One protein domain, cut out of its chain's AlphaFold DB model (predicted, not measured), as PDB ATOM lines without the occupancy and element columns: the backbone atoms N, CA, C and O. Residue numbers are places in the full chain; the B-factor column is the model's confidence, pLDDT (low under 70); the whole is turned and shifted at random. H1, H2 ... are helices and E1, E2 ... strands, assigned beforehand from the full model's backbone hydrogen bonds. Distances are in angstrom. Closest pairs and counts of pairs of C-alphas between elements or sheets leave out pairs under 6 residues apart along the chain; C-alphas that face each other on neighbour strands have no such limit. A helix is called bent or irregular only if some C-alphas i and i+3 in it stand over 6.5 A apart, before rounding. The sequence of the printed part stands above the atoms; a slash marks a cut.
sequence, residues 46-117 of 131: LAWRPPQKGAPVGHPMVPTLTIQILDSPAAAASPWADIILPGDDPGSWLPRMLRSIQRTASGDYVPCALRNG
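Overview. This is residues 46 to 117 of the 131 residues of the protein "Hypothetical protein" of Haptolina ericina (UniProt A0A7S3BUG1). A small sheet of three parallel strands has one long helix, H1, packed along one face, and a short helix, H2, near one end of E2. Two long loops, residues 49 to 63 and 71 to 82, link the strands. The printed part has 72 residues, with the order E1, E2, E3, H1, H2; the sheet's order is E1, E2, E3. The class is mixed, helices and strands, with 34 of the 72 residues in named elements, under half. The whole is compact, with a radius of gyration of the C-alphas of 12.0 A and spans of 33 by 26 by 15 A.

Along the chain. E1 is residues 46 to 48, from C-alpha 46 at (43.842, -41.433, 29.899), 6.6 A long. E2, residues 64 to 70, measures 19.4 A, and E3, residues 83 to 86, 10.0 A. H1, residues 90 to 105, measures 23.6 A; it is irregular, with C-alphas 91 and 94 7.1 A apart. H2, residues 112 to 115, measures 5.1 A and ends at C-alpha 115 at (38.212, -31.196, 19.203).

Arrangement. E1 and E2 are parallel at 36 degrees, with N 47 and O 65 2.8 A apart, within hydrogen-bond range. E2 and E3 are parallel at 21 degrees, with N 68 and O 83 at 2.9 A. The pairing is staggered: E2 pairs with E1 over residues 65 to 67 and with E3 over 67 to 70. E1 and E3 are apart. H1 is on the sheet in two layers, a helix on one face of a sheet, at a height of 8.4 A; it lies over E2 and E3, along the strands, at 7 degrees to E3 on the local plane. The closest C-alphas of E3 and H1 are Leu 85 and Trp 93, 5.9 A. H2 only grazes the sheet; its closest C-alpha pair with E2 is Thr 64 and Ala 113, 7.2 A. H1 has 10 of 12 O i to N i+4 pairs within hydrogen-bond range; H2 is too short for such a pair.

Size, cuts and confidence. The C-alphas of Met 61 and Ala 74 are the two farthest apart, 34.8 A. The printed part has no cut. The links E1 to E2 and E2 to E3 are long. Residue 73 is under 70 in pLDDT.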
ATOM      1  N   LEU A  46      45.070 -40.643  29.863       97.25
ATOM      2  CA  LEU A  46      43.842 -41.433  29.899       97.25
ATOM      3  C   LEU A  46      43.070 -41.069  31.167       97.25
ATOM      4  O   LEU A  46      43.573 -41.237  32.275       97.25
ATOM      5  N   ALA A  47      41.854 -40.561  31.001       95.69
ATOM      6  CA  ALA A  47      41.037 -40.025  32.078       95.69
ATOM      7  C   ALA A  47      39.731 -40.809  32.201       95.69
ATOM      8  O   ALA A  47      38.805 -40.624  31.405       95.69
ATOM      9  N   TRP A  48      39.629 -41.672  33.211       94.50
ATOM     10  CA  TRP A  48      38.345 -42.280  33.544       94.50
ATOM     11  C   TRP A  48      37.375 -41.229  34.082       94.50
ATOM     12  O   TRP A  48      37.743 -40.348  34.862       94.50
ATOM     13  N   ARG A  49      36.112 -41.346  33.681       89.62
ATOM     14  CA  ARG A  49      35.031 -40.516  34.194       89.62
ATOM     15  C   ARG A  49      33.699 -41.266  34.176       89.62
ATOM     16  O   ARG A  49      33.458 -42.062  33.271       89.62
ATOM     17  N   PRO A  50      32.784 -40.960  35.106       86.25
ATOM     18  CA  PRO A  50      31.444 -41.524  35.071       86.25
ATOM     19  C   PRO A  50      30.609 -40.926  33.912       86.25
ATOM     20  O   PRO A  50      30.824 -39.758  33.535       86.25
ATOM     21  N   PRO A  51      29.631 -41.680  33.369       80.44
ATOM     22  CA  PRO A  51      28.773 -41.238  32.264       80.44
ATOM     23  C   PRO A  51      28.002 -39.939  32.532       80.44
ATOM     24  O   PRO A  51      27.811 -39.139  31.619       80.44
ATOM     25  N   GLN A  52      27.613 -39.696  33.788       82.19
ATOM     26  CA  GLN A  52      26.738 -38.591  34.204       82.19
ATOM     27  C   GLN A  52      27.451 -37.233  34.310       82.19
ATOM     28  O   GLN A  52      26.805 -36.209  34.523       82.19
ATOM     29  N   LYS A  53      28.784 -37.188  34.196       82.69
ATOM     30  CA  LYS A  53      29.516 -35.909  34.159       82.69
ATOM     31  C   LYS A  53      29.197 -35.152  32.849       82.69
ATOM     32  O   LYS A  53      28.851 -35.762  31.840       82.69
ATOM     33  N   GLY A  54      29.338 -33.827  32.838       84.75
ATOM     34  CA  GLY A  54      29.115 -32.986  31.647       84.75
ATOM     35  C   GLY A  54      30.218 -33.097  30.582       84.75
ATOM     36  O   GLY A  54      30.903 -34.115  30.485       84.75
ATOM     37  N   ALA A  55      30.423 -32.054  29.776       88.75
ATOM     38  CA  ALA A  55      31.534 -32.016  28.821       88.75
ATOM     39  C   ALA A  55      32.899 -32.136  29.550       88.75
ATOM     40  O   ALA A  55      33.062 -31.566  30.632       88.75
ATOM     41  N   PRO A  56      33.876 -32.893  29.018       91.56
ATOM     42  CA  PRO A  56      35.161 -33.104  29.664       91.56
ATOM     43  C   PRO A  56      36.080 -31.925  29.378       91.56
ATOM     44  O   PRO A  56      36.184 -31.506  28.227       91.56
ATOM     45  N   VAL A  57      36.768 -31.432  30.401       95.19
ATOM     46  CA  VAL A  57      37.852 -30.461  30.218       95.19
ATOM     47  C   VAL A  57      39.139 -31.235  29.934       95.19
ATOM     48  O   VAL A  57      39.474 -32.147  30.683       95.19
ATOM     49  N   GLY A  58      39.827 -30.930  28.839       96.62
ATOM     50  CA  GLY A  58      41.122 -31.522  28.489       96.62
ATOM     51  C   GLY A  58      42.287 -30.579  28.780       96.62
ATOM     52  O   GLY A  58      42.083 -29.436  29.181       96.62
ATOM     53  N   HIS A  59      43.511 -31.043  28.535       96.81
ATOM     54  CA  HIS A  59      44.701 -30.193  28.564       96.81
ATOM     55  C   HIS A  59      44.970 -29.595  27.165       96.81
ATOM     56  O   HIS A  59      44.874 -30.325  26.175       96.81
ATOM     57  N   PRO A  60      45.340 -28.303  27.035       96.00
ATOM     58  CA  PRO A  60      45.486 -27.639  25.733       96.00
ATOM     59  C   PRO A  60      46.633 -28.184  24.871       96.00
ATOM     60  O   PRO A  60      46.576 -28.086  23.650       96.00
ATOM     61  N   MET A  61      47.668 -28.757  25.492       94.75
ATOM     62  CA  MET A  61      48.877 -29.241  24.797       94.75
ATOM     63  C   MET A  61      49.086 -30.756  24.899       94.75
ATOM     64  O   MET A  61      49.991 -31.290  24.270       94.75
ATOM     65  N   VAL A  62      48.279 -31.454  25.703       97.19
ATOM     66  CA  VAL A  62      48.456 -32.887  25.975       97.19
ATOM     67  C   VAL A  62      47.132 -33.588  25.680       97.19
ATOM     68  O   VAL A  62      46.155 -33.372  26.406       97.19
ATOM     69  N   PRO A  63      47.059 -34.419  24.624       97.56
ATOM     70  CA  PRO A  63      45.856 -35.161  24.280       97.56
ATOM     71  C   PRO A  63      45.306 -35.923  25.491       97.56
ATOM     72  O   PRO A  63      45.977 -36.773  26.071       97.56
ATOM     73  N   THR A  64      44.077 -35.591  25.884       97.75
ATOM     74  CA  THR A  64      43.393 -36.197  27.031       97.75
ATOM     75  C   THR A  64      42.231 -37.034  26.519       97.75
ATOM     76  O   THR A  64      41.210 -36.483  26.112       97.75
ATOM     77  N   LEU A  65      42.403 -38.354  26.517       97.81
ATOM     78  CA  LEU A  65      41.389 -39.327  26.128       97.81
ATOM     79  C   LEU A  65      40.490 -39.650  27.319       97.81
ATOM     80  O   LEU A  65      40.969 -40.088  28.367       97.81
ATOM     81  N   THR A  66      39.184 -39.484  27.156       95.94
ATOM     82  CA  THR A  66      38.209 -39.843  28.185       95.94
ATOM     83  C   THR A  66      37.759 -41.293  28.055       95.94
ATOM     84  O   THR A  66      37.423 -41.778  26.973       95.94
ATOM     85  N   ILE A  67      37.713 -41.988  29.188       95.94
ATOM     86  CA  ILE A  67      37.260 -43.373  29.298       95.94
ATOM     87  C   ILE A  67      35.953 -43.407  30.081       95.94
ATOM     88  O   ILE A  67      35.854 -42.820  31.161       95.94
ATOM     89  N   GLN A  68      34.973 -44.143  29.564       94.06
ATOM     90  CA  GLN A  68      33.774 -44.529  30.300       94.06
ATOM     91  C   GLN A  68      33.671 -46.045  30.367       94.06
ATOM     92  O   GLN A  68      33.886 -46.730  29.369       94.06
ATOM     93  N   ILE A  69      33.325 -46.548  31.547       93.00
ATOM     94  CA  ILE A  69      32.954 -47.946  31.748       93.00
ATOM     95  C   ILE A  69      31.427 -47.990  31.773       93.00
ATOM     96  O   ILE A  69      30.807 -47.197  32.484       93.00
ATOM     97  N   LEU A  70      30.829 -48.853  30.954       90.44
ATOM     98  CA  LEU A  70      29.384 -49.060  30.923       90.44
ATOM     99  C   LEU A  70      29.047 -50.367  31.628       90.44
ATOM    100  O   LEU A  70      29.328 -51.442  31.108       90.44
ATOM    101  N   ASP A  71      28.398 -50.264  32.784       84.44
ATOM    102  CA  ASP A  71      28.021 -51.425  33.603       84.44
ATOM    103  C   ASP A  71      26.857 -52.238  33.006       84.44
ATOM    104  O   ASP A  71      26.522 -53.316  33.488       84.44
ATOM    105  N   SER A  72      26.212 -51.722  31.956       77.62
ATOM    106  CA  SER A  72      25.146 -52.408  31.231       77.62
ATOM    107  C   SER A  72      25.192 -52.053  29.744       77.62
ATOM    108  O   SER A  72      25.349 -50.873  29.420       77.62
ATOM    109  N   PRO A  73      24.945 -53.013  28.834       69.75
ATOM    110  CA  PRO A  73      24.776 -52.733  27.407       69.75
ATOM    111  C   PRO A  73      23.644 -51.740  27.098       69.75
ATOM    112  O   PRO A  73      23.660 -51.098  26.053       69.75
ATOM    113  N   ALA A  74      22.662 -51.605  27.999       70.44
ATOM    114  CA  ALA A  74      21.560 -50.655  27.861       70.44
ATOM    115  C   ALA A  74      21.933 -49.221  28.286       70.44
ATOM    116  O   ALA A  74      21.175 -48.286  28.023       70.44
ATOM    117  N   ALA A  75      23.076 -49.026  28.956       77.00
ATOM    118  CA  ALA A  75      23.530 -47.701  29.351       77.00
ATOM    119  C   ALA A  75      23.973 -46.911  28.113       77.00
ATOM    120  O   ALA A  75      24.831 -47.347  27.347       77.00
ATOM    121  N   ALA A  76      23.396 -45.725  27.919       77.69
ATOM    122  CA  ALA A  76      23.795 -44.855  26.825       77.69
ATOM    123  C   ALA A  76      25.212 -44.318  27.070       77.69
ATOM    124  O   ALA A  76      25.495 -43.713  28.108       77.69
ATOM    125  N   ALA A  77      26.094 -44.512  26.092       78.25
ATOM    126  CA  ALA A  77      27.399 -43.877  26.106       78.25
ATOM    127  C   ALA A  77      27.253 -42.356  26.017       78.25
ATOM    128  O   ALA A  77      26.450 -41.835  25.238       78.25
ATOM    129  N   SER A  78      28.061 -41.629  26.785       85.00
ATOM    130  CA  SER A  78      28.122 -40.181  26.639       85.00
ATOM    131  C   SER A  78      28.734 -39.818  25.281       85.00
ATOM    132  O   SER A  78      29.751 -40.408  24.908       85.00
ATOM    133  N   PRO A  79      28.233 -38.782  24.579       85.31
ATOM    134  CA  PRO A  79      28.900 -38.254  23.381       85.31
ATOM    135  C   PRO A  79      30.297 -37.674  23.683       85.31
ATOM    136  O   PRO A  79      31.053 -37.332  22.777       85.31
ATOM    137  N   TRP A  80      30.636 -37.566  24.968       88.94
ATOM    138  CA  TRP A  80      31.885 -37.051  25.511       88.94
ATOM    139  C   TRP A  80      32.874 -38.144  25.947       88.94
ATOM    140  O   TRP A  80      33.798 -37.862  26.718       88.94
ATOM    141  N   ALA A  81      32.653 -39.389  25.520       92.50
ATOM    142  CA  ALA A  81      33.565 -40.507  25.731       92.50
ATOM    143  C   ALA A  81      34.403 -40.756  24.470       92.50
ATOM    144  O   ALA A  81      33.849 -41.021  23.403       92.50
ATOM    145  N   ASP A  82      35.729 -40.718  24.592       95.56
ATOM    146  CA  ASP A  82      36.625 -41.136  23.509       95.56
ATOM    147  C   ASP A  82      36.738 -42.667  23.440       95.56
ATOM    148  O   ASP A  82      36.896 -43.250  22.366       95.56
ATOM    149  N   ILE A  83      36.641 -43.326  24.599       95.81
ATOM    150  CA  ILE A  83      36.744 -44.776  24.754       95.81
ATOM    151  C   ILE A  83      35.594 -45.276  25.625       95.81
ATOM    152  O   ILE A  83      35.396 -44.809  26.749       95.81
ATOM    153  N   ILE A  84      34.875 -46.274  25.118       94.38
ATOM    154  CA  ILE A  84      33.833 -46.990  25.853       94.38
ATOM    155  C   ILE A  84      34.342 -48.397  26.160       94.38
ATOM    156  O   ILE A  84      34.708 -49.150  25.249       94.38
ATOM    157  N   LEU A  85      34.365 -48.731  27.446       94.44
ATOM    158  CA  LEU A  85      34.776 -50.021  27.972       94.44
ATOM    159  C   LEU A  85      33.547 -50.778  28.508       94.44
ATOM    160  O   LEU A  85      32.800 -50.216  29.309       94.44
ATOM    161  N   PRO A  86      33.310 -52.025  28.071       93.25
ATOM    162  CA  PRO A  86      32.209 -52.842  28.578       93.25
ATOM    163  C   PRO A  86      32.513 -53.329  30.002       93.25
ATOM    164  O   PRO A  86      33.558 -53.933  30.233       93.25
ATOM    165  N   GLY A  87      31.633 -53.059  30.968       91.25
ATOM    166  CA  GLY A  87      31.824 -53.469  32.365       91.25
ATOM    167  C   GLY A  87      31.776 -54.987  32.574       91.25
ATOM    168  O   GLY A  87      32.415 -55.502  33.487       91.25
ATOM    169  N   ASP A  88      31.071 -55.704  31.698       92.69
ATOM    170  CA  ASP A  88      30.914 -57.162  31.689       92.69
ATOM    171  C   ASP A  88      32.073 -57.913  31.009       92.69
ATOM    172  O   ASP A  88      32.179 -59.131  31.152       92.69
ATOM    173  N   ASP A  89      32.980 -57.205  30.330       93.56
ATOM    174  CA  ASP A  89      34.166 -57.785  29.693       93.56
ATOM    175  C   ASP A  89      35.443 -56.951  29.940       93.56
ATOM    176  O   ASP A  89      35.942 -56.254  29.046       93.56
ATOM    177  N   PRO A  90      36.036 -57.044  31.150       93.88
ATOM    178  CA  PRO A  90      37.330 -56.431  31.458       93.88
ATOM    179  C   PRO A  90      38.480 -56.896  30.552       93.88
ATOM    180  O   PRO A  90      39.451 -56.164  30.353       93.88
ATOM    181  N   GLY A  91      38.376 -58.098  29.971       96.19
ATOM    182  CA  GLY A  91      39.397 -58.669  29.092       96.19
ATOM    183  C   GLY A  91      39.607 -57.861  27.810       96.19
ATOM    184  O   GLY A  91      40.731 -57.781  27.310       96.19
ATOM    185  N   SER A  92      38.568 -57.187  27.303       95.56
ATOM    186  CA  SER A  92      38.693 -56.335  26.112       95.56
ATOM    187  C   SER A  92      39.190 -54.915  26.385       95.56
ATOM    188  O   SER A  92      39.413 -54.160  25.431       95.56
ATOM    189  N   TRP A  93      39.417 -54.522  27.644       96.69
ATOM    190  CA  TRP A  93      39.766 -53.136  27.973       96.69
ATOM    191  C   TRP A  93      41.123 -52.720  27.421       96.69
ATOM    192  O   TRP A  93      41.235 -51.689  26.754       96.69
ATOM    193  N   LEU A  94      42.155 -53.529  27.664       97.25
ATOM    194  CA  LEU A  94      43.518 -53.206  27.250       97.25
ATOM    195  C   LEU A  94      43.640 -53.047  25.721       97.25
ATOM    196  O   LEU A  94      44.127 -52.000  25.288       97.25
ATOM    197  N   PRO A  95      43.147 -53.981  24.878       97.81
ATOM    198  CA  PRO A  95      43.167 -53.801  23.426       97.81
ATOM    199  C   PRO A  95      42.440 -52.536  22.946       97.81
ATOM    200  O   PRO A  95      42.910 -51.873  22.018       97.81
ATOM    201  N   ARG A  96      41.309 -52.177  23.574       97.31
ATOM    202  CA  ARG A  96      40.554 -50.956  23.246       97.31
ATOM    203  C   ARG A  96      41.350 -49.699  23.591       97.31
ATOM    204  O   ARG A  96      41.468 -48.812  22.749       97.31
ATOM    205  N   MET A  97      41.941 -49.648  24.786       97.69
ATOM    206  CA  MET A  97      42.771 -48.522  25.220       97.69
ATOM    207  C   MET A  97      44.005 -48.352  24.328       97.69
ATOM    208  O   MET A  97      44.237 -47.258  23.819       97.69
ATOM    209  N   LEU A  98      44.751 -49.431  24.062       98.06
ATOM    210  CA  LEU A  98      45.951 -49.385  23.217       98.06
ATOM    211  C   LEU A  98      45.641 -48.915  21.792       98.06
ATOM    212  O   LEU A  98      46.388 -48.109  21.238       98.06
ATOM    213  N   ARG A  99      44.522 -49.361  21.207       98.12
ATOM    214  CA  ARG A  99      44.094 -48.903  19.879       98.12
ATOM    215  C   ARG A  99      43.793 -47.403  19.866       98.12
ATOM    216  O   ARG A  99      44.210 -46.711  18.942       98.12
ATOM    217  N   SER A 100      43.099 -46.885  20.877       98.06
ATOM    218  CA  SER A 100      42.794 -45.451  20.967       98.06
ATOM    219  C   SER A 100      44.040 -44.598  21.204       98.06
ATOM    220  O   SER A 100      44.173 -43.539  20.589       98.06
ATOM    221  N   ILE A 101      44.985 -45.077  22.018       97.94
ATOM    222  CA  ILE A 101      46.299 -44.441  22.190       97.94
ATOM    223  C   ILE A 101      47.034 -44.386  20.846       97.94
ATOM    224  O   ILE A 101      47.457 -43.313  20.430       97.94
ATOM    225  N   GLN A 102      47.127 -45.510  20.128       98.38
ATOM    226  CA  GLN A 102      47.821 -45.590  18.839       98.38
ATOM    227  C   GLN A 102      47.214 -44.648  17.790       98.38
ATOM    228  O   GLN A 102      47.952 -43.931  17.114       98.38
ATOM    229  N   ARG A 103      45.882 -44.596  17.677       98.56
ATOM    230  CA  ARG A 103      45.190 -43.677  16.756       98.56
ATOM    231  C   ARG A 103      45.394 -42.208  17.120       98.56
ATOM    232  O   ARG A 103      45.535 -41.370  16.244       98.56
ATOM    233  N   THR A 104      45.432 -41.889  18.409       98.19
ATOM    234  CA  THR A 104      45.651 -40.509  18.858       98.19
ATOM    235  C   THR A 104      47.101 -40.080  18.645       98.19
ATOM    236  O   THR A 104      47.357 -38.991  18.146       98.19
ATOM    237  N   ALA A 105      48.057 -40.960  18.952       97.62
ATOM    238  CA  ALA A 105      49.482 -40.702  18.757       97.62
ATOM    239  C   ALA A 105      49.875 -40.569  17.273       97.62
ATOM    240  O   ALA A 105      50.810 -39.844  16.955       97.62
ATOM    241  N   SER A 106      49.161 -41.246  16.369       97.94
ATOM    242  CA  SER A 106      49.360 -41.133  14.913       97.94
ATOM    243  C   SER A 106      48.650 -39.933  14.276       97.94
ATOM    244  O   SER A 106      48.882 -39.653  13.105       97.94
ATOM    245  N   GLY A 107      47.806 -39.212  15.021       96.69
ATOM    246  CA  GLY A 107      47.003 -38.105  14.492       96.69
ATOM    247  C   GLY A 107      45.703 -38.532  13.796       96.69
ATOM    248  O   GLY A 107      44.912 -37.672  13.416       96.69
ATOM    249  N   ASP A 108      45.422 -39.834  13.702       98.19
ATOM    250  CA  ASP A 108      44.184 -40.394  13.133       98.19
ATOM    251  C   ASP A 108      42.940 -40.133  14.002       98.19
ATOM    252  O   ASP A 108      41.802 -40.424  13.612       98.19
ATOM    253  N   TYR A 109      43.147 -39.659  15.229       98.00
ATOM    254  CA  TYR A 109      42.088 -39.330  16.165       98.00
ATOM    255  C   TYR A 109      42.451 -38.115  17.019       98.00
ATOM    256  O   TYR A 109      43.530 -38.043  17.598       98.00
ATOM    257  N   VAL A 110      41.501 -37.189  17.153       97.12
ATOM    258  CA  VAL A 110      41.610 -36.021  18.035       97.12
ATOM    259  C   VAL A 110      40.622 -36.197  19.192       97.12
ATOM    260  O   VAL A 110      39.423 -36.317  18.909       97.12
ATOM    261  N   PRO A 111      41.065 -36.184  20.468       97.25
ATOM    262  CA  PRO A 111      40.180 -36.359  21.619       97.25
ATOM    263  C   PRO A 111      39.043 -35.340  21.669       97.25
ATOM    264  O   PRO A 111      39.190 -34.197  21.233       97.25
ATOM    265  N   CYS A 112      37.902 -35.738  22.226       95.19
ATOM    266  CA  CYS A 112      36.672 -34.955  22.230       95.19
ATOM    267  C   CYS A 112      36.831 -33.592  22.907       95.19
ATOM    268  O   CYS A 112      36.335 -32.603  22.372       95.19
ATOM    269  N   ALA A 113      37.555 -33.513  24.027       95.50
ATOM    270  CA  ALA A 113      37.804 -32.252  24.719       95.50
ATOM    271  C   ALA A 113      38.578 -31.268  23.828       95.50
ATOM    272  O   ALA A 113      38.154 -30.128  23.649       95.50
ATOM    273  N   LEU A 114      39.656 -31.745  23.196       95.75
ATOM    274  CA  LEU A 114      40.496 -30.940  22.312       95.75
ATOM    275  C   LEU A 114      39.743 -30.519  21.043       95.75
ATOM    276  O   LEU A 114      39.754 -29.347  20.679       95.75
ATOM    277  N   ARG A 115      39.015 -31.449  20.413       95.81
ATOM    278  CA  ARG A 115      38.212 -31.196  19.203       95.81
ATOM    279  C   ARG A 115      37.138 -30.123  19.411       95.81
ATOM    280  O   ARG A 115      36.830 -29.392  18.479       95.81
ATOM    281  N   ASN A 116      36.567 -30.045  20.611       95.12
ATOM    282  CA  ASN A 116      35.543 -29.055  20.957       95.12
ATOM    283  C   ASN A 116      36.123 -27.789  21.611       95.12
ATOM    284  O   ASN A 116      35.356 -26.938  22.050       95.12
ATOM    285  N   GLY A 117      37.451 -27.670  21.724       95.69
ATOM    286  CA  GLY A 117      38.101 -26.540  22.392       95.69
ATOM    287  C   GLY A 117      37.812 -26.444  23.894       95.69
ATOM    288  O   GLY A 117      38.081 -25.411  24.499       95.69
TER     289      GLY A 117